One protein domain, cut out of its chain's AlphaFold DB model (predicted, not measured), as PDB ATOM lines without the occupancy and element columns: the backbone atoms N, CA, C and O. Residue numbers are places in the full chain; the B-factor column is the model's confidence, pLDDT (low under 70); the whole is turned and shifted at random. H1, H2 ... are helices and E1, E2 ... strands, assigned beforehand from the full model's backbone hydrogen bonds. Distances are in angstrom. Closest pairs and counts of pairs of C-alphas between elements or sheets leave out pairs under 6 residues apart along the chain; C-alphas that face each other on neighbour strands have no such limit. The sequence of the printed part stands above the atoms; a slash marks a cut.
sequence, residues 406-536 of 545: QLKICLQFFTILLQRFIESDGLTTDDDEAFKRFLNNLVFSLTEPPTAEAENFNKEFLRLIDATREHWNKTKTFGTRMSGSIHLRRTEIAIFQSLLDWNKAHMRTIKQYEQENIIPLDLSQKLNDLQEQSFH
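This is residues 406 to 536 of the 545 residues of an uncharacterized protein of Schistosoma margrebowiei (UniProt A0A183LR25). Four helices, H1, H3, H2 and H4, make a loose bundle, each touching two others in a ring, with the short strands E1 and E2 side by side at one end. H4 runs on past the bundle, and residues 512 to 536, with H5, stick out as an arm that makes much of the length. The printed part has 131 residues, with H1 E1 H2 H3 E2 H4 H5 along the chain, the two strands parallel, and is mostly helix. It is only just extended, close to loose, with a radius of gyration of the C-alphas of 21.1 A and spans of 70 by 26 by 21 A.

Look first at E1, residues 427 to 429, and its parallel neighbour E2, residues 486 to 488: N 428 and O 486 are 3.0 A apart, within hydrogen-bond range. Between them come H2, residues 432 to 447, and H3, residues 459 to 475, in a strand-helix-strand unit, two parallel strands joined through helices, with a left-handed crossover. H2 and H3 form a helical hairpin, closest at the C-alphas of Leu 439 and Ile 465, 6.6 A, at a shallow tilt of 10 degrees. H1, residues 406 to 423, touches H3 with residues 415 to 422 alone, closest at C-alphas 422 and 468, 5.5 A. H4, residues 490 to 515, touches H2 with residues 490 to 500 alone, closest at C-alphas 438 and 497, 5.8 A. H1 and H4 only just touch, with 3 pairs of C-alphas within 8 A, the closest being 407 and 503, 7.2 A. H5, residues 521 to 536, touches no helix. Every O i to N i+4 pair is within hydrogen-bond range in H1, H2, H3 and H5, and 21 of 22 in H4.

Find C-alpha 406 at (-36.097, -7.743, 38.583), where H1 begins its 25.8 A. H4 starts at C-alpha 490, (-57.498, -15.875, 29.350), and runs 37.2 A; H3 spans 24.4 A, H2 23.3 A, E1 7.1 A and E2 6.5 A. H5, 22.6 A, ends at C-alpha 536, (-4.241, 5.229, 42.888).

The farthest C-alphas, those of Thr 480 and His 536, are 71.9 A apart. The printed part has no cut, and the link from H2 to H3 is long. Look for pLDDT under 70 at residues 446 to 457, 477 to 483 and 517 to 536.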
ATOM      1  N   GLN A 406     -34.754  -7.527  39.118       87.88
ATOM      2  CA  GLN A 406     -36.097  -7.743  38.583       87.88
ATOM      3  C   GLN A 406     -36.319  -9.199  38.155       87.88
ATOM      4  O   GLN A 406     -37.391  -9.758  38.410       87.88
ATOM      5  N   LEU A 407     -35.316  -9.828  37.540       87.31
ATOM      6  CA  LEU A 407     -35.364 -11.236  37.154       87.31
ATOM      7  C   LEU A 407     -35.497 -12.141  38.383       87.31
ATOM      8  O   LEU A 407     -36.310 -13.063  38.354       87.31
ATOM      9  N   LYS A 408     -34.794 -11.840  39.485       85.44
ATOM     10  CA  LYS A 408     -34.943 -12.570  40.760       85.44
ATOM     11  C   LYS A 408     -36.365 -12.470  41.313       85.44
ATOM     12  O   LYS A 408     -36.949 -13.491  41.670       85.44
ATOM     13  N   ILE A 409     -36.951 -11.268  41.322       86.56
ATOM     14  CA  ILE A 409     -38.338 -11.052  41.772       86.56
ATOM     15  C   ILE A 409     -39.318 -11.847  40.902       86.56
ATOM     16  O   ILE A 409     -40.212 -12.514  41.418       86.56
ATOM     17  N   CYS A 410     -39.147 -11.808  39.577       88.19
ATOM     18  CA  CYS A 410     -40.007 -12.551  38.660       88.19
ATOM     19  C   CYS A 410     -39.864 -14.067  38.851       88.19
ATOM     20  O   CYS A 410     -40.871 -14.773  38.852       88.19
ATOM     21  N   LEU A 411     -38.641 -14.568  39.051       87.25
ATOM     22  CA  LEU A 411     -38.377 -15.982  39.319       87.25
ATOM     23  C   LEU A 411     -39.063 -16.438  40.613       87.25
ATOM     24  O   LEU A 411     -39.753 -17.457  40.613       87.25
ATOM     25  N   GLN A 412     -38.932 -15.668  41.695       85.44
ATOM     26  CA  GLN A 412     -39.598 -15.955  42.966       85.44
ATOM     27  C   GLN A 412     -41.123 -15.954  42.807       85.44
ATOM     28  O   GLN A 412     -41.785 -16.909  43.214       85.44
ATOM     29  N   PHE A 413     -41.675 -14.937  42.137       88.25
ATOM     30  CA  PHE A 413     -43.106 -14.850  41.854       88.25
ATOM     31  C   PHE A 413     -43.615 -16.086  41.101       88.25
ATOM     32  O   PHE A 413     -44.593 -16.708  41.518       88.25
ATOM     33  N   PHE A 414     -42.951 -16.470  40.006       90.06
ATOM     34  CA  PHE A 414     -43.365 -17.639  39.234       90.06
ATOM     35  C   PHE A 414     -43.171 -18.947  40.004       90.06
ATOM     36  O   PHE A 414     -43.977 -19.853  39.836       90.06
ATOM     37  N   THR A 415     -42.163 -19.047  40.873       88.25
ATOM     38  CA  THR A 415     -41.929 -20.246  41.699       88.25
ATOM     39  C   THR A 415     -43.138 -20.497  42.590       88.25
ATOM     40  O   THR A 415     -43.710 -21.584  42.581       88.25
ATOM     41  N   ILE A 416     -43.578 -19.451  43.291       87.69
ATOM     42  CA  ILE A 416     -44.695 -19.521  44.232       87.69
ATOM     43  C   ILE A 416     -46.023 -19.713  43.487       87.69
ATOM     44  O   ILE A 416     -46.887 -20.469  43.927       87.69
ATOM     45  N   LEU A 417     -46.170 -19.090  42.313       90.19
ATOM     46  CA  LEU A 417     -47.323 -19.306  41.439       90.19
ATOM     47  C   LEU A 417     -47.450 -20.778  41.011       90.19
ATOM     48  O   LEU A 417     -48.532 -21.353  41.115       90.19
ATOM     49  N   LEU A 418     -46.359 -21.382  40.534       91.81
ATOM     50  CA  LEU A 418     -46.344 -22.769  40.062       91.81
ATOM     51  C   LEU A 418     -46.562 -23.761  41.212       91.81
ATOM     52  O   LEU A 418     -47.336 -24.701  41.052       91.81
ATOM     53  N   GLN A 419     -45.950 -23.529  42.379       90.56
ATOM     54  CA  GLN A 419     -46.197 -24.329  43.588       90.56
ATOM     55  C   GLN A 419     -47.681 -24.339  43.947       90.56
ATOM     56  O   GLN A 419     -48.275 -25.404  44.092       90.56
ATOM     57  N   ARG A 420     -48.325 -23.170  43.951       88.44
ATOM     58  CA  ARG A 420     -49.758 -23.073  44.228       88.44
ATOM     59  C   ARG A 420     -50.627 -23.793  43.200       88.44
ATOM     60  O   ARG A 420     -51.656 -24.359  43.552       88.44
ATOM     61  N   PHE A 421     -50.246 -23.755  41.925       91.25
ATOM     62  CA  PHE A 421     -50.950 -24.519  40.897       91.25
ATOM     63  C   PHE A 421     -50.858 -26.025  41.149       91.25
ATOM     64  O   PHE A 421     -51.838 -26.727  40.926       91.25
ATOM     65  N   ILE A 422     -49.710 -26.510  41.631       91.06
ATOM     66  CA  ILE A 422     -49.493 -27.922  41.966       91.06
ATOM     67  C   ILE A 422     -50.262 -28.325  43.234       91.06
ATOM     68  O   ILE A 422     -50.802 -29.426  43.283       91.06
ATOM     69  N   GLU A 423     -50.314 -27.449  44.241       89.06
ATOM     70  CA  GLU A 423     -51.002 -27.677  45.521       89.06
ATOM     71  C   GLU A 423     -52.533 -27.601  45.424       89.06
ATOM     72  O   GLU A 423     -53.227 -28.025  46.346       89.06
ATOM     73  N   SER A 424     -53.075 -27.046  44.336       88.75
ATOM     74  CA  SER A 424     -54.522 -26.934  44.147       88.75
ATOM     75  C   SER A 424     -55.184 -28.281  43.853       88.75
ATOM     76  O   SER A 424     -54.585 -29.162  43.242       88.75
ATOM     77  N   ASP A 425     -56.465 -28.423  44.208       85.06
ATOM     78  CA  ASP A 425     -57.229 -29.657  43.951       85.06
ATOM     79  C   ASP A 425     -57.497 -29.894  42.452       85.06
ATOM     80  O   ASP A 425     -57.878 -30.989  42.033       85.06
ATOM     81  N   GLY A 426     -57.289 -28.872  41.620       86.56
ATOM     82  CA  GLY A 426     -57.256 -29.024  40.174       86.56
ATOM     83  C   GLY A 426     -57.023 -27.715  39.435       86.56
ATOM     84  O   GLY A 426     -57.519 -26.673  39.850       86.56
ATOM     85  N   LEU A 427     -56.324 -27.778  38.300       89.56
ATOM     86  CA  LEU A 427     -56.045 -26.627  37.442       89.56
ATOM     87  C   LEU A 427     -56.778 -26.748  36.100       89.56
ATOM     88  O   LEU A 427     -56.606 -27.729  35.374       89.56
ATOM     89  N   THR A 428     -57.576 -25.739  35.750       89.19
ATOM     90  CA  THR A 428     -58.279 -25.630  34.456       89.19
ATOM     91  C   THR A 428     -58.074 -24.245  33.845       89.19
ATOM     92  O   THR A 428     -57.726 -23.303  34.559       89.19
ATOM     93  N   THR A 429     -58.276 -24.094  32.534       90.31
ATOM     94  CA  THR A 429     -58.049 -22.813  31.846       90.31
ATOM     95  C   THR A 429     -59.137 -22.500  30.820       90.31
ATOM     96  O   THR A 429     -59.768 -23.412  30.295       90.31
ATOM     97  N   ASP A 430     -59.353 -21.211  30.535       89.56
ATOM     98  CA  ASP A 430     -60.192 -20.753  29.409       89.56
ATOM     99  C   ASP A 430     -59.547 -21.026  28.034       89.56
ATOM    100  O   ASP A 430     -60.236 -21.071  27.017       89.56
ATOM    101  N   ASP A 431     -58.213 -21.111  27.983       90.69
ATOM    102  CA  ASP A 431     -57.428 -21.202  26.749       90.69
ATOM    103  C   ASP A 431     -56.175 -22.056  26.984       90.69
ATOM    104  O   ASP A 431     -55.108 -21.571  27.381       90.69
ATOM    105  N   ASP A 432     -56.333 -23.353  26.725       90.69
ATOM    106  CA  ASP A 432     -55.301 -24.359  26.956       90.69
ATOM    107  C   ASP A 432     -54.041 -24.113  26.110       90.69
ATOM    108  O   ASP A 432     -52.918 -24.347  26.568       90.69
ATOM    109  N   GLU A 433     -54.194 -23.603  24.886       92.81
ATOM    110  CA  GLU A 433     -53.054 -23.333  24.008       92.81
ATOM    111  C   GLU A 433     -52.278 -22.100  24.487       92.81
ATOM    112  O   GLU A 433     -51.043 -22.104  24.490       92.81
ATOM    113  N   ALA A 434     -52.968 -21.063  24.974       92.31
ATOM    114  CA  ALA A 434     -52.315 -19.914  25.593       92.31
ATOM    115  C   ALA A 434     -51.524 -20.313  26.848       92.31
ATOM    116  O   ALA A 434     -50.381 -19.872  27.013       92.31
ATOM    117  N   PHE A 435     -52.082 -21.174  27.706       94.38
ATOM    118  CA  PHE A 435     -51.385 -21.642  28.904       94.38
ATOM    119  C   PHE A 435     -50.179 -22.530  28.567       94.38
ATOM    120  O   PHE A 435     -49.087 -22.338  29.108       94.38
ATOM    121  N   LYS A 436     -50.320 -23.435  27.590       93.56
ATOM    122  CA  LYS A 436     -49.208 -24.242  27.067       93.56
ATOM    123  C   LYS A 436     -48.076 -23.369  26.523       93.56
ATOM    124  O   LYS A 436     -46.907 -23.616  26.831       93.56
ATOM    125  N   ARG A 437     -48.405 -22.333  25.742       93.00
ATOM    126  CA  ARG A 437     -47.427 -21.359  25.234       93.00
ATOM    127  C   ARG A 437     -46.722 -20.615  26.362       93.00
ATOM    128  O   ARG A 437     -45.506 -20.470  26.296       93.00
ATOM    129  N   PHE A 438     -47.452 -20.193  27.392       94.00
ATOM    130  CA  PHE A 438     -46.871 -19.556  28.574       94.00
ATOM    131  C   PHE A 438     -45.832 -20.459  29.259       94.00
ATOM    132  O   PHE A 438     -44.692 -20.033  29.451       94.00
ATOM    133  N   LEU A 439     -46.171 -21.723  29.547       92.94
ATOM    134  CA  LEU A 439     -45.230 -22.666  30.168       92.94
ATOM    135  C   LEU A 439     -43.998 -22.918  29.283       92.94
ATOM    136  O   LEU A 439     -42.877 -22.962  29.783       92.94
ATOM    137  N   ASN A 440     -44.175 -23.031  27.963       91.31
ATOM    138  CA  ASN A 440     -43.048 -23.161  27.030       91.31
ATOM    139  C   ASN A 440     -42.158 -21.910  27.016       91.31
ATOM    140  O   ASN A 440     -40.934 -22.017  26.987       91.31
ATOM    141  N   ASN A 441     -42.760 -20.721  27.068       88.69
ATOM    142  CA  ASN A 441     -42.028 -19.460  27.112       88.69
ATOM    143  C   ASN A 441     -41.243 -19.285  28.417       88.69
ATOM    144  O   ASN A 441     -40.161 -18.695  28.377       88.69
ATOM    145  N   LEU A 442     -41.746 -19.800  29.544       88.75
ATOM    146  CA  LEU A 442     -40.992 -19.863  30.798       88.75
ATOM    147  C   LEU A 442     -39.732 -20.720  30.641       88.75
ATOM    148  O   LEU A 442     -38.644 -20.237  30.940       88.75
ATOM    149  N   VAL A 443     -39.856 -21.938  30.099       85.75
ATOM    150  CA  VAL A 443     -38.708 -22.832  29.844       85.75
ATOM    151  C   VAL A 443     -37.678 -22.163  28.931       85.75
ATOM    152  O   VAL A 443     -36.486 -22.141  29.236       85.75
ATOM    153  N   PHE A 444     -38.136 -21.566  27.830       80.44
ATOM    154  CA  PHE A 444     -37.254 -20.887  26.883       80.44
ATOM    155  C   PHE A 444     -36.494 -19.718  27.532       80.44
ATOM    156  O   PHE A 444     -35.298 -19.553  27.329       80.44
ATOM    157  N   SER A 445     -37.158 -18.936  28.389       75.69
ATOM    158  CA  SER A 445     -36.528 -17.783  29.051       75.69
ATOM    159  C   SER A 445     -35.402 -18.174  30.023       75.69
ATOM    160  O   SER A 445     -34.591 -17.326  30.377       75.69
ATOM    161  N   LEU A 446     -35.327 -19.444  30.434       69.00
ATOM    162  CA  LEU A 446     -34.296 -19.980  31.333       69.00
ATOM    163  C   LEU A 446     -33.125 -20.640  30.598       69.00
ATOM    164  O   LEU A 446     -32.119 -20.953  31.230       69.00
ATOM    165  N   THR A 447     -33.272 -20.886  29.295       59.81
ATOM    166  CA  THR A 447     -32.255 -21.527  28.442       59.81
ATOM    167  C   THR A 447     -31.446 -20.513  27.626       59.81
ATOM    168  O   THR A 447     -30.431 -20.879  27.049       59.81
ATOM    169  N   GLU A 448     -31.853 -19.239  27.635       53.00
ATOM    170  CA  GLU A 448     -31.265 -18.147  26.849       53.00
ATOM    171  C   GLU A 448     -30.723 -16.918  27.652       53.00
ATOM    172  O   GLU A 448     -30.777 -15.807  27.120       53.00
ATOM    173  N   PRO A 449     -30.211 -17.002  28.907       49.31
ATOM    174  CA  PRO A 449     -29.510 -15.859  29.504       49.31
ATOM    175  C   PRO A 449     -28.090 -15.660  28.917       49.31
ATOM    176  O   PRO A 449     -27.412 -16.649  28.635       49.31
ATOM    177  N   PRO A 450     -27.580 -14.413  28.787       42.94
ATOM    178  CA  PRO A 450     -26.318 -14.106  28.091       42.94
ATOM    179  C   PRO A 450     -25.021 -14.511  28.814       42.94
ATOM    180  O   PRO A 450     -23.944 -14.256  28.287       42.94
ATOM    181  N   THR A 451     -25.092 -15.088  30.014       43.41
ATOM    182  CA  THR A 451     -23.923 -15.276  30.899       43.41
ATOM    183  C   THR A 451     -23.769 -16.688  31.466       43.41
ATOM    184  O   THR A 451     -22.896 -16.917  32.298       43.41
ATOM    185  N   ALA A 452     -24.565 -17.664  31.031       42.41
ATOM    186  CA  ALA A 452     -24.500 -19.008  31.598       42.41
ATOM    187  C   ALA A 452     -23.486 -19.915  30.872       42.41
ATOM    188  O   ALA A 452     -23.863 -20.889  30.224       42.41
ATOM    189  N   GLU A 453     -22.192 -19.675  31.087       44.94
ATOM    190  CA  GLU A 453     -21.279 -20.802  31.328       44.94
ATOM    191  C   GLU A 453     -21.569 -21.325  32.741       44.94
ATOM    192  O   GLU A 453     -20.862 -21.027  33.698       44.94
ATOM    193  N   ALA A 454     -22.700 -22.005  32.918       44.31
ATOM    194  CA  ALA A 454     -23.098 -22.480  34.233       44.31
ATOM    195  C   ALA A 454     -24.065 -23.656  34.117       44.31
ATOM    196  O   ALA A 454     -25.259 -23.503  33.849       44.31
ATOM    197  N   GLU A 455     -23.538 -24.855  34.340       47.72
ATOM    198  CA  GLU A 455     -24.332 -26.055  34.547       47.72
ATOM    199  C   GLU A 455     -25.413 -25.807  35.626       47.72
ATOM    200  O   GLU A 455     -25.124 -25.469  36.769       47.72
ATOM    201  N   ASN A 456     -26.678 -26.065  35.282       54.12
ATOM    202  CA  ASN A 456     -27.737 -26.498  36.208       54.12
ATOM    203  C   ASN A 456     -28.378 -25.547  37.242       54.12
ATOM    204  O   ASN A 456     -29.129 -26.044  38.084       54.12
ATOM    205  N   PHE A 457     -28.239 -24.222  37.167       56.56
ATOM    206  CA  PHE A 457     -28.857 -23.336  38.177       56.56
ATOM    207  C   PHE A 457     -30.406 -23.323  38.216       56.56
ATOM    208  O   PHE A 457     -30.976 -23.014  39.257       56.56
ATOM    209  N   ASN A 458     -31.111 -23.738  37.151       72.25
ATOM    210  CA  ASN A 458     -32.585 -23.665  37.072       72.25
ATOM    211  C   ASN A 458     -33.314 -25.020  37.165       72.25
ATOM    212  O   ASN A 458     -34.513 -25.092  36.892       72.25
ATOM    213  N   LYS A 459     -32.622 -26.108  37.539       79.44
ATOM    214  CA  LYS A 459     -33.199 -27.470  37.556       79.44
ATOM    215  C   LYS A 459     -34.495 -27.579  38.363       79.44
ATOM    216  O   LYS A 459     -35.434 -28.231  37.916       79.44
ATOM    217  N   GLU A 460     -34.542 -26.955  39.535       82.12
ATOM    218  CA  GLU A 460     -35.705 -27.042  40.419       82.12
ATOM    219  C   GLU A 460     -36.909 -26.275  39.864       82.12
ATOM    220  O   GLU A 460     -38.029 -26.774  39.855       82.12
ATOM    221  N   PHE A 461     -36.674 -25.100  39.283       85.50
ATOM    222  CA  PHE A 461     -37.732 -24.329  38.640       85.50
ATOM    223  C   PHE A 461     -38.279 -25.027  37.383       85.50
ATOM    224  O   PHE A 461     -39.485 -25.030  37.149       85.50
ATOM    225  N   LEU A 462     -37.414 -25.686  36.602       87.50
ATOM    226  CA  LEU A 462     -37.838 -26.520  35.472       87.50
ATOM    227  C   LEU A 462     -38.719 -27.693  35.931       87.50
ATOM    228  O   LEU A 462     -39.756 -27.943  35.319       87.50
ATOM    229  N   ARG A 463     -38.371 -28.352  37.047       89.31
ATOM    230  CA  ARG A 463     -39.216 -29.401  37.649       89.31
ATOM    231  C   ARG A 463     -40.586 -28.880  38.058       89.31
ATOM    232  O   ARG A 463     -41.570 -29.579  37.838       89.31
ATOM    233  N   LEU A 464     -40.669 -27.669  38.612       91.12
ATOM    234  CA  LEU A 464     -41.955 -27.051  38.943       91.12
ATOM    235  C   LEU A 464     -42.809 -26.825  37.691       91.12
ATOM    236  O   LEU A 464     -43.996 -27.140  37.708       91.12
ATOM    237  N   ILE A 465     -42.219 -26.350  36.589       92.38
ATOM    238  CA  ILE A 465     -42.943 -26.180  35.319       92.38
ATOM    239  C   ILE A 465     -43.487 -27.525  34.815       92.38
ATOM    240  O   ILE A 465     -44.654 -27.608  34.418       92.38
ATOM    241  N   ASP A 466     -42.665 -28.576  34.838       92.12
ATOM    242  CA  ASP A 466     -43.069 -29.911  34.388       92.12
ATOM    243  C   ASP A 466     -44.145 -30.522  35.297       92.12
ATOM    244  O   ASP A 466     -45.137 -31.058  34.798       92.12
ATOM    245  N   ALA A 467     -44.024 -30.360  36.617       93.81
ATOM    246  CA  ALA A 467     -45.025 -30.801  37.587       93.81
ATOM    247  C   ALA A 467     -46.361 -30.057  37.416       93.81
ATOM    248  O   ALA A 467     -47.420 -30.684  37.406       93.81
ATOM    249  N   THR A 468     -46.335 -28.734  37.199       93.94
ATOM    250  CA  THR A 468     -47.541 -27.958  36.863       93.94
ATOM    251  C   THR A 468     -48.176 -28.459  35.566       93.94
ATOM    252  O   THR A 468     -49.396 -28.606  35.490       93.94
ATOM    253  N   ARG A 469     -47.369 -28.751  34.538       93.94
ATOM    254  CA  ARG A 469     -47.854 -29.284  33.257       93.94
ATOM    255  C   ARG A 469     -48.517 -30.650  33.426       93.94
ATOM    256  O   ARG A 469     -49.556 -30.898  32.815       93.94
ATOM    257  N   GLU A 470     -47.931 -31.531  34.229       92.56
ATOM    258  CA  GLU A 470     -48.500 -32.844  34.530       92.56
ATOM    259  C   GLU A 470     -49.812 -32.718  35.315       92.56
ATOM    260  O   GLU A 470     -50.812 -33.323  34.922       92.56
ATOM    261  N   HIS A 471     -49.830 -31.895  36.370       91.19
ATOM    262  CA  HIS A 471     -51.022 -31.632  37.176       91.19
ATOM    263  C   HIS A 471     -52.171 -31.104  36.308       91.19
ATOM    264  O   HIS A 471     -53.242 -31.706  36.274       91.19
ATOM    265  N   TRP A 472     -51.912 -30.075  35.499       92.69
ATOM    266  CA  TRP A 472     -52.882 -29.517  34.555       92.69
ATOM    267  C   TRP A 472     -53.435 -30.555  33.572       92.69
ATOM    268  O   TRP A 472     -54.643 -30.618  33.340       92.69
ATOM    269  N   ASN A 473     -52.577 -31.407  33.000       88.88
ATOM    270  CA  ASN A 473     -53.015 -32.448  32.070       88.88
ATOM    271  C   ASN A 473     -53.897 -33.511  32.735       88.88
ATOM    272  O   ASN A 473     -54.785 -34.039  32.067       88.88
ATOM    273  N   LYS A 474     -53.668 -33.814  34.020       86.12
ATOM    274  CA  LYS A 474     -54.491 -34.749  34.801       86.12
ATOM    275  C   LYS A 474     -55.850 -34.156  35.168       86.12
ATOM    276  O   LYS A 474     -56.838 -34.882  35.192       86.12
ATOM    277  N   THR A 475     -55.913 -32.855  35.446       82.69
ATOM    278  CA  THR A 475     -57.113 -32.208  36.001       82.69
ATOM    279  C   THR A 475     -58.018 -31.599  34.935       82.69
ATOM    280  O   THR A 475     -59.227 -31.543  35.135       82.69
ATOM    281  N   LYS A 476     -57.486 -31.218  33.765       72.25
ATOM    282  CA  LYS A 476     -58.281 -30.619  32.674       72.25
ATOM    283  C   LYS A 476     -59.377 -31.533  32.108       72.25
ATOM    284  O   LYS A 476     -60.334 -31.043  31.520       72.25
ATOM    285  N   THR A 477     -59.248 -32.853  32.264       63.66
ATOM    286  CA  THR A 477     -60.219 -33.846  31.768       63.66
ATOM    287  C   THR A 477     -61.395 -34.075  32.718       63.66
ATOM    288  O   THR A 477     -62.440 -34.557  32.288       63.66
ATOM    289  N   PHE A 478     -61.257 -33.713  33.996       57.88
ATOM    290  CA  PHE A 478     -62.313 -33.826  35.001       57.88
ATOM    291  C   PHE A 478     -63.025 -32.474  35.119       57.88
ATOM    292  O   PHE A 478     -62.715 -31.658  35.977       57.88
ATOM    293  N   GLY A 479     -63.972 -32.210  34.215       53.22
ATOM    294  CA  GLY A 479     -64.693 -30.931  34.087       53.22
ATOM    295  C   GLY A 479     -65.626 -30.551  35.250       53.22
ATOM    296  O   GLY A 479     -66.589 -29.816  35.043       53.22
ATOM    297  N   THR A 480     -65.398 -31.053  36.463       53.22
ATOM    298  CA  THR A 480     -66.225 -30.775  37.641       53.22
ATOM    299  C   THR A 480     -65.476 -29.814  38.561       53.22
ATOM    300  O   THR A 480     -64.415 -30.151  39.076       53.22
ATOM    301  N   ARG A 481     -66.015 -28.603  38.771       57.62
ATOM    302  CA  ARG A 481     -65.464 -27.621  39.723       57.62
ATOM    303  C   ARG A 481     -65.501 -28.201  41.136       57.62
ATOM    304  O   ARG A 481     -66.526 -28.125  41.811       57.62
ATOM    305  N   MET A 482     -64.391 -28.782  41.572       60.00
ATOM    306  CA  MET A 482     -64.187 -29.154  42.966       60.00
ATOM    307  C   MET A 482     -63.872 -27.895  43.783       60.00
ATOM    308  O   MET A 482     -63.222 -26.967  43.288       60.00
ATOM    309  N   SER A 483     -64.359 -27.840  45.023       60.62
ATOM    310  CA  SER A 483     -63.955 -26.804  45.981       60.62
ATOM    311  C   SER A 483     -62.437 -26.881  46.153       60.62
ATOM    312  O   SER A 483     -61.957 -27.962  46.450       60.62
ATOM    313  N   GLY A 484     -61.709 -25.781  45.924       70.81
ATOM    314  CA  GLY A 484     -60.233 -25.755  45.945       70.81
ATOM    315  C   GLY A 484     -59.544 -25.813  44.570       70.81
ATOM    316  O   GLY A 484     -58.334 -25.610  44.486       70.81
ATOM    317  N   SER A 485     -60.296 -26.006  43.478       82.75
ATOM    318  CA  SER A 485     -59.754 -25.941  42.109       82.75
ATOM    319  C   SER A 485     -59.493 -24.503  41.634       82.75
ATOM    320  O   SER A 485     -60.288 -23.588  41.863       82.75
ATOM    321  N   ILE A 486     -58.373 -24.302  40.937       87.44
ATOM    322  CA  ILE A 486     -57.992 -23.047  40.289       87.44
ATOM    323  C   ILE A 486     -58.447 -23.070  38.829       87.44
ATOM    324  O   ILE A 486     -58.172 -23.996  38.064       87.44
ATOM    325  N   HIS A 487     -59.111 -21.994  38.417       89.19
ATOM    326  CA  HIS A 487     -59.488 -21.767  37.029       89.19
ATOM    327  C   HIS A 487     -58.833 -20.484  36.516       89.19
ATOM    328  O   HIS A 487     -59.108 -19.401  37.033       89.19
ATOM    329  N   LEU A 488     -57.958 -20.612  35.516       90.56
ATOM    330  CA  LEU A 488     -57.219 -19.495  34.936       90.56
ATOM    331  C   LEU A 488     -57.967 -18.893  33.754       90.56
ATOM    332  O   LEU A 488     -58.174 -19.543  32.725       90.56
ATOM    333  N   ARG A 489     -58.293 -17.607  33.876       91.50
ATOM    334  CA  ARG A 489     -58.906 -16.853  32.786       91.50
ATOM    335  C   ARG A 489     -57.886 -16.509  31.713       91.50
ATOM    336  O   ARG A 489     -56.711 -16.267  32.004       91.50
ATOM    337  N   ARG A 490     -58.349 -16.333  30.471       90.69
ATOM    338  CA  ARG A 490     -57.498 -15.875  29.350       90.69
ATOM    339  C   ARG A 490     -56.721 -14.593  29.686       90.69
ATOM    340  O   ARG A 490     -55.565 -14.437  29.298       90.69
ATOM    341  N   THR A 491     -57.342 -13.677  30.430       92.19
ATOM    342  CA  THR A 491     -56.727 -12.411  30.859       92.19
ATOM    343  C   THR A 491     -55.593 -12.603  31.865       92.19
ATOM    344  O   THR A 491     -54.623 -11.854  31.822       92.19
ATOM    345  N   GLU A 492     -55.674 -13.607  32.739       91.06
ATOM    346  CA  GLU A 492     -54.638 -13.920  33.731       91.06
ATOM    347  C   GLU A 492     -53.417 -14.550  33.058       91.06
ATOM    348  O   GLU A 492     -52.295 -14.101  33.280       91.06
ATOM    349  N   ILE A 493     -53.644 -15.487  32.133       92.50
ATOM    350  CA  ILE A 493     -52.581 -16.083  31.308       92.50
ATOM    351  C   ILE A 493     -51.855 -14.995  30.501       92.50
ATOM    352  O   ILE A 493     -50.624 -14.971  30.444       92.50
ATOM    353  N   ALA A 494     -52.601 -14.047  29.925       92.56
ATOM    354  CA  ALA A 494     -52.023 -12.920  29.195       92.56
ATOM    355  C   ALA A 494     -51.163 -12.005  30.087       92.56
ATOM    356  O   ALA A 494     -50.136 -11.501  29.632       92.56
ATOM    357  N   ILE A 495     -51.539 -11.803  31.356       93.06
ATOM    358  CA  ILE A 495     -50.723 -11.041  32.314       93.06
ATOM    359  C   ILE A 495     -49.408 -11.774  32.594       93.06
ATOM    360  O   ILE A 495     -48.353 -11.145  32.538       93.06
ATOM    361  N   PHE A 496     -49.447 -13.088  32.834       92.81
ATOM    362  CA  PHE A 496     -48.231 -13.876  33.067       92.81
ATOM    363  C   PHE A 496     -47.288 -13.853  31.862       92.81
ATOM    364  O   PHE A 496     -46.082 -13.687  32.024       92.81
ATOM    365  N   GLN A 497     -47.837 -13.944  30.649       92.75
ATOM    366  CA  GLN A 497     -47.052 -13.797  29.428       92.75
ATOM    367  C   GLN A 497     -46.431 -12.397  29.322       92.75
ATOM    368  O   GLN A 497     -45.242 -12.271  29.039       92.75
ATOM    369  N   SER A 498     -47.201 -11.349  29.629       94.06
ATOM    370  CA  SER A 498     -46.718  -9.966  29.587       94.06
ATOM    371  C   SER A 498     -45.546  -9.713  30.541       94.06
ATOM    372  O   SER A 498     -44.663  -8.928  30.201       94.06
ATOM    373  N   LEU A 499     -45.489 -10.383  31.698       93.00
ATOM    374  CA  LEU A 499     -44.335 -10.314  32.603       93.00
ATOM    375  C   LEU A 499     -43.044 -10.801  31.928       93.00
ATOM    376  O   LEU A 499     -41.995 -10.169  32.057       93.00
ATOM    377  N   LEU A 500     -43.116 -11.903  31.179       91.44
ATOM    378  CA  LEU A 500     -41.972 -12.424  30.424       91.44
ATOM    379  C   LEU A 500     -41.586 -11.485  29.284       91.44
ATOM    380  O   LEU A 500     -40.401 -11.238  29.064       91.44
ATOM    381  N   ASP A 501     -42.580 -10.946  28.581       92.19
ATOM    382  CA  ASP A 501     -42.356 -10.053  27.449       92.19
ATOM    383  C   ASP A 501     -41.654  -8.759  27.884       92.19
ATOM    384  O   ASP A 501     -40.715  -8.329  27.217       92.19
ATOM    385  N   TRP A 502     -42.027  -8.182  29.034       94.75
ATOM    386  CA  TRP A 502     -41.348  -7.000  29.578       94.75
ATOM    387  C   TRP A 502     -39.908  -7.292  29.992       94.75
ATOM    388  O   TRP A 502     -39.015  -6.539  29.613       94.75
ATOM    389  N   ASN A 503     -39.644  -8.402  30.688       91.19
ATOM    390  CA  ASN A 503     -38.269  -8.804  31.006       91.19
ATOM    391  C   ASN A 503     -37.415  -8.959  29.738       91.19
ATOM    392  O   ASN A 503     -36.303  -8.438  29.663       91.19
ATOM    393  N   LYS A 504     -37.961  -9.605  28.699       90.25
ATOM    394  CA  LYS A 504     -37.300  -9.719  27.392       90.25
ATOM    395  C   LYS A 504     -37.080  -8.360  26.735       90.25
ATOM    396  O   LYS A 504     -36.025  -8.157  26.143       90.25
ATOM    397  N   ALA A 505     -38.040  -7.441  26.831       93.88
ATOM    398  CA  ALA A 505     -37.899  -6.088  26.302       93.88
ATOM    399  C   ALA A 505     -36.732  -5.354  26.974       93.88
ATOM    400  O   ALA A 505     -35.856  -4.863  26.268       93.88
ATOM    401  N   HIS A 506     -36.649  -5.366  28.310       93.19
ATOM    402  CA  HIS A 506     -35.519  -4.770  29.030       93.19
ATOM    403  C   HIS A 506     -34.172  -5.345  28.571       93.19
ATOM    404  O   HIS A 506     -33.290  -4.577  28.194       93.19
ATOM    405  N   MET A 507     -34.031  -6.676  28.551       90.69
ATOM    406  CA  MET A 507     -32.777  -7.343  28.171       90.69
ATOM    407  C   MET A 507     -32.369  -7.062  26.718       90.69
ATOM    408  O   MET A 507     -31.195  -6.851  26.422       90.69
ATOM    409  N   ARG A 508     -33.328  -7.049  25.785       91.50
ATOM    410  CA  ARG A 508     -33.043  -6.759  24.372       91.50
ATOM    411  C   ARG A 508     -32.627  -5.310  24.172       91.50
ATOM    412  O   ARG A 508     -31.663  -5.053  23.459       91.50
ATOM    413  N   THR A 509     -33.348  -4.379  24.793       93.38
ATOM    414  CA  THR A 509     -33.088  -2.948  24.641       93.38
ATOM    415  C   THR A 509     -31.758  -2.547  25.268       93.38
ATOM    416  O   THR A 509     -31.012  -1.807  24.632       93.38
ATOM    417  N   ILE A 510     -31.410  -3.062  26.454       90.25
ATOM    418  CA  ILE A 510     -30.113  -2.738  27.063       90.25
ATOM    419  C   ILE A 510     -28.951  -3.265  26.215       90.25
ATOM    420  O   ILE A 510     -28.035  -2.509  25.906       90.25
ATOM    421  N   LYS A 511     -29.060  -4.500  25.708       89.06
ATOM    422  CA  LYS A 511     -28.057  -5.097  24.821       89.06
ATOM    423  C   LYS A 511     -27.893  -4.305  23.525       89.06
ATOM    424  O   LYS A 511     -26.777  -4.136  23.046       89.06
ATOM    425  N   GLN A 512     -28.991  -3.801  22.959       91.38
ATOM    426  CA  GLN A 512     -28.930  -2.913  21.799       91.38
ATOM    427  C   GLN A 512     -28.133  -1.642  22.128       91.38
ATOM    428  O   GLN A 512     -27.276  -1.240  21.353       91.38
ATOM    429  N   TYR A 513     -28.381  -1.028  23.285       91.19
ATOM    430  CA  TYR A 513     -27.680   0.186  23.704       91.19
ATOM    431  C   TYR A 513     -26.196  -0.029  23.989       91.19
ATOM    432  O   TYR A 513     -25.397   0.820  23.616       91.19
ATOM    433  N   GLU A 514     -25.813  -1.162  24.564       85.69
ATOM    434  CA  GLU A 514     -24.404  -1.519  24.759       85.69
ATOM    435  C   GLU A 514     -23.665  -1.774  23.436       85.69
ATOM    436  O   GLU A 514     -22.467  -1.526  23.335       85.69
ATOM    437  N   GLN A 515     -24.376  -2.259  22.411       85.06
ATOM    438  CA  GLN A 515     -23.825  -2.508  21.074       85.06
ATOM    439  C   GLN A 515     -23.715  -1.244  20.217       85.06
ATOM    440  O   GLN A 515     -22.919  -1.191  19.276       85.06
ATOM    441  N   GLU A 516     -24.520  -0.226  20.509       81.31
ATOM    442  CA  GLU A 516     -24.384   1.084  19.893       81.31
ATOM    443  C   GLU A 516     -23.073   1.708  20.408       81.31
ATOM    444  O   GLU A 516     -23.018   2.213  21.525       81.31
ATOM    445  N   ASN A 517     -21.997   1.643  19.607       62.09
ATOM    446  CA  ASN A 517     -20.656   2.202  19.872       62.09
ATOM    447  C   ASN A 517     -20.669   3.742  20.025       62.09
ATOM    448  O   ASN A 517     -20.072   4.479  19.241       62.09
ATOM    449  N   ILE A 518     -21.375   4.250  21.031       66.25
ATOM    450  CA  ILE A 518     -21.550   5.680  21.314       66.25
ATOM    451  C   ILE A 518     -20.321   6.235  22.052       66.25
ATOM    452  O   ILE A 518     -20.079   7.440  22.038       66.25
ATOM    453  N   ILE A 519     -19.507   5.364  22.657       61.00
ATOM    454  CA  ILE A 519     -18.265   5.722  23.347       61.00
ATOM    455  C   ILE A 519     -17.099   5.574  22.355       61.00
ATOM    456  O   ILE A 519     -16.777   4.447  21.975       61.00
ATOM    457  N   PRO A 520     -16.431   6.664  21.931       54.94
ATOM    458  CA  PRO A 520     -15.218   6.557  21.128       54.94
ATOM    459  C   PRO A 520     -14.139   5.790  21.904       54.94
ATOM    460  O   PRO A 520     -13.907   6.075  23.082       54.94
ATOM    461  N   LEU A 521     -13.468   4.844  21.239       48.19
ATOM    462  CA  LEU A 521     -12.458   3.942  21.821       48.19
ATOM    463  C   LEU A 521     -11.386   4.692  22.649       48.19
ATOM    464  O   LEU A 521     -10.987   4.229  23.712       48.19
ATOM    465  N   ASP A 522     -11.005   5.897  22.208       49.28
ATOM    466  CA  ASP A 522      -9.987   6.761  22.831       49.28
ATOM    467  C   ASP A 522     -10.438   7.389  24.172       49.28
ATOM    468  O   ASP A 522      -9.643   7.618  25.082       49.28
ATOM    469  N   LEU A 523     -11.747   7.611  24.354       50.69
ATOM    470  CA  LEU A 523     -12.306   8.124  25.611       50.69
ATOM    471  C   LEU A 523     -12.602   7.009  26.615       50.69
ATOM    472  O   LEU A 523     -12.604   7.262  27.814       50.69
ATOM    473  N   SER A 524     -12.834   5.777  26.151       49.00
ATOM    474  CA  SER A 524     -12.972   4.614  27.035       49.00
ATOM    475  C   SER A 524     -11.672   4.325  27.783       49.00
ATOM    476  O   SER A 524     -11.719   4.051  28.979       49.00
ATOM    477  N   GLN A 525     -10.533   4.439  27.090       50.00
ATOM    478  CA  GLN A 525      -9.202   4.303  27.679       50.00
ATOM    479  C   GLN A 525      -8.976   5.387  28.744       50.00
ATOM    480  O   GLN A 525      -8.766   5.060  29.904       50.00
ATOM    481  N   LYS A 526      -9.195   6.668  28.400       51.75
ATOM    482  CA  LYS A 526      -9.075   7.790  29.351       51.75
ATOM    483  C   LYS A 526     -10.043   7.718  30.531       51.75
ATOM    484  O   LYS A 526      -9.715   8.187  31.614       51.75
ATOM    485  N   LEU A 527     -11.240   7.165  30.345       47.12
ATOM    486  CA  LEU A 527     -12.210   7.019  31.428       47.12
ATOM    487  C   LEU A 527     -11.803   5.926  32.419       47.12
ATOM    488  O   LEU A 527     -11.981   6.109  33.623       47.12
ATOM    489  N   ASN A 528     -11.246   4.828  31.905       46.59
ATOM    490  CA  ASN A 528     -10.655   3.776  32.722       46.59
ATOM    491  C   ASN A 528      -9.405   4.310  33.435       46.59
ATOM    492  O   ASN A 528      -9.319   4.157  34.647       46.59
ATOM    493  N   ASP A 529      -8.544   5.064  32.743       45.38
ATOM    494  CA  ASP A 529      -7.367   5.716  33.332       45.38
ATOM    495  C   ASP A 529      -7.753   6.736  34.418       45.38
ATOM    496  O   ASP A 529      -7.068   6.853  35.426       45.38
ATOM    497  N   LEU A 530      -8.870   7.464  34.275       42.88
ATOM    498  CA  LEU A 530      -9.372   8.397  35.297       42.88
ATOM    499  C   LEU A 530     -10.060   7.681  36.471       42.88
ATOM    500  O   LEU A 530      -9.994   8.164  37.603       42.88
ATOM    501  N   GLN A 531     -10.692   6.526  36.238       43.66
ATOM    502  CA  GLN A 531     -11.166   5.648  37.313       43.66
ATOM    503  C   GLN A 531      -9.998   5.002  38.073       43.66
ATOM    504  O   GLN A 531     -10.078   4.871  39.293       43.66
ATOM    505  N   GLU A 532      -8.909   4.667  37.380       38.09
ATOM    506  CA  GLU A 532      -7.696   4.056  37.931       38.09
ATOM    507  C   GLU A 532      -6.807   5.099  38.637       38.09
ATOM    508  O   GLU A 532      -6.329   4.854  39.742       38.09
ATOM    509  N   GLN A 533      -6.706   6.329  38.116       38.66
ATOM    510  CA  GLN A 533      -6.074   7.475  38.791       38.66
ATOM    511  C   GLN A 533      -6.861   7.919  40.032       38.66
ATOM    512  O   GLN A 533      -6.258   8.240  41.055       38.66
ATOM    513  N   SER A 534      -8.199   7.863  40.003       35.09
ATOM    514  CA  SER A 534      -9.029   8.073  41.198       35.09
ATOM    515  C   SER A 534      -8.860   6.965  42.248       35.09
ATOM    516  O   SER A 534      -9.199   7.192  43.409       35.09
ATOM    517  N   PHE A 535      -8.361   5.785  41.864       34.59
ATOM    518  CA  PHE A 535      -8.078   4.671  42.771       34.59
ATOM    519  C   PHE A 535      -6.639   4.747  43.321       34.59
ATOM    520  O   PHE A 535      -6.446   4.634  44.529       34.59
ATOM    521  N   HIS A 536      -5.647   5.076  42.486       32.56
ATOM    522  CA  HIS A 536      -4.241   5.229  42.888       32.56
ATOM    523  C   HIS A 536      -3.962   6.478  43.735       32.56
ATOM    524  O   HIS A 536      -3.121   6.444  44.638       32.56
TER     525      HIS A 536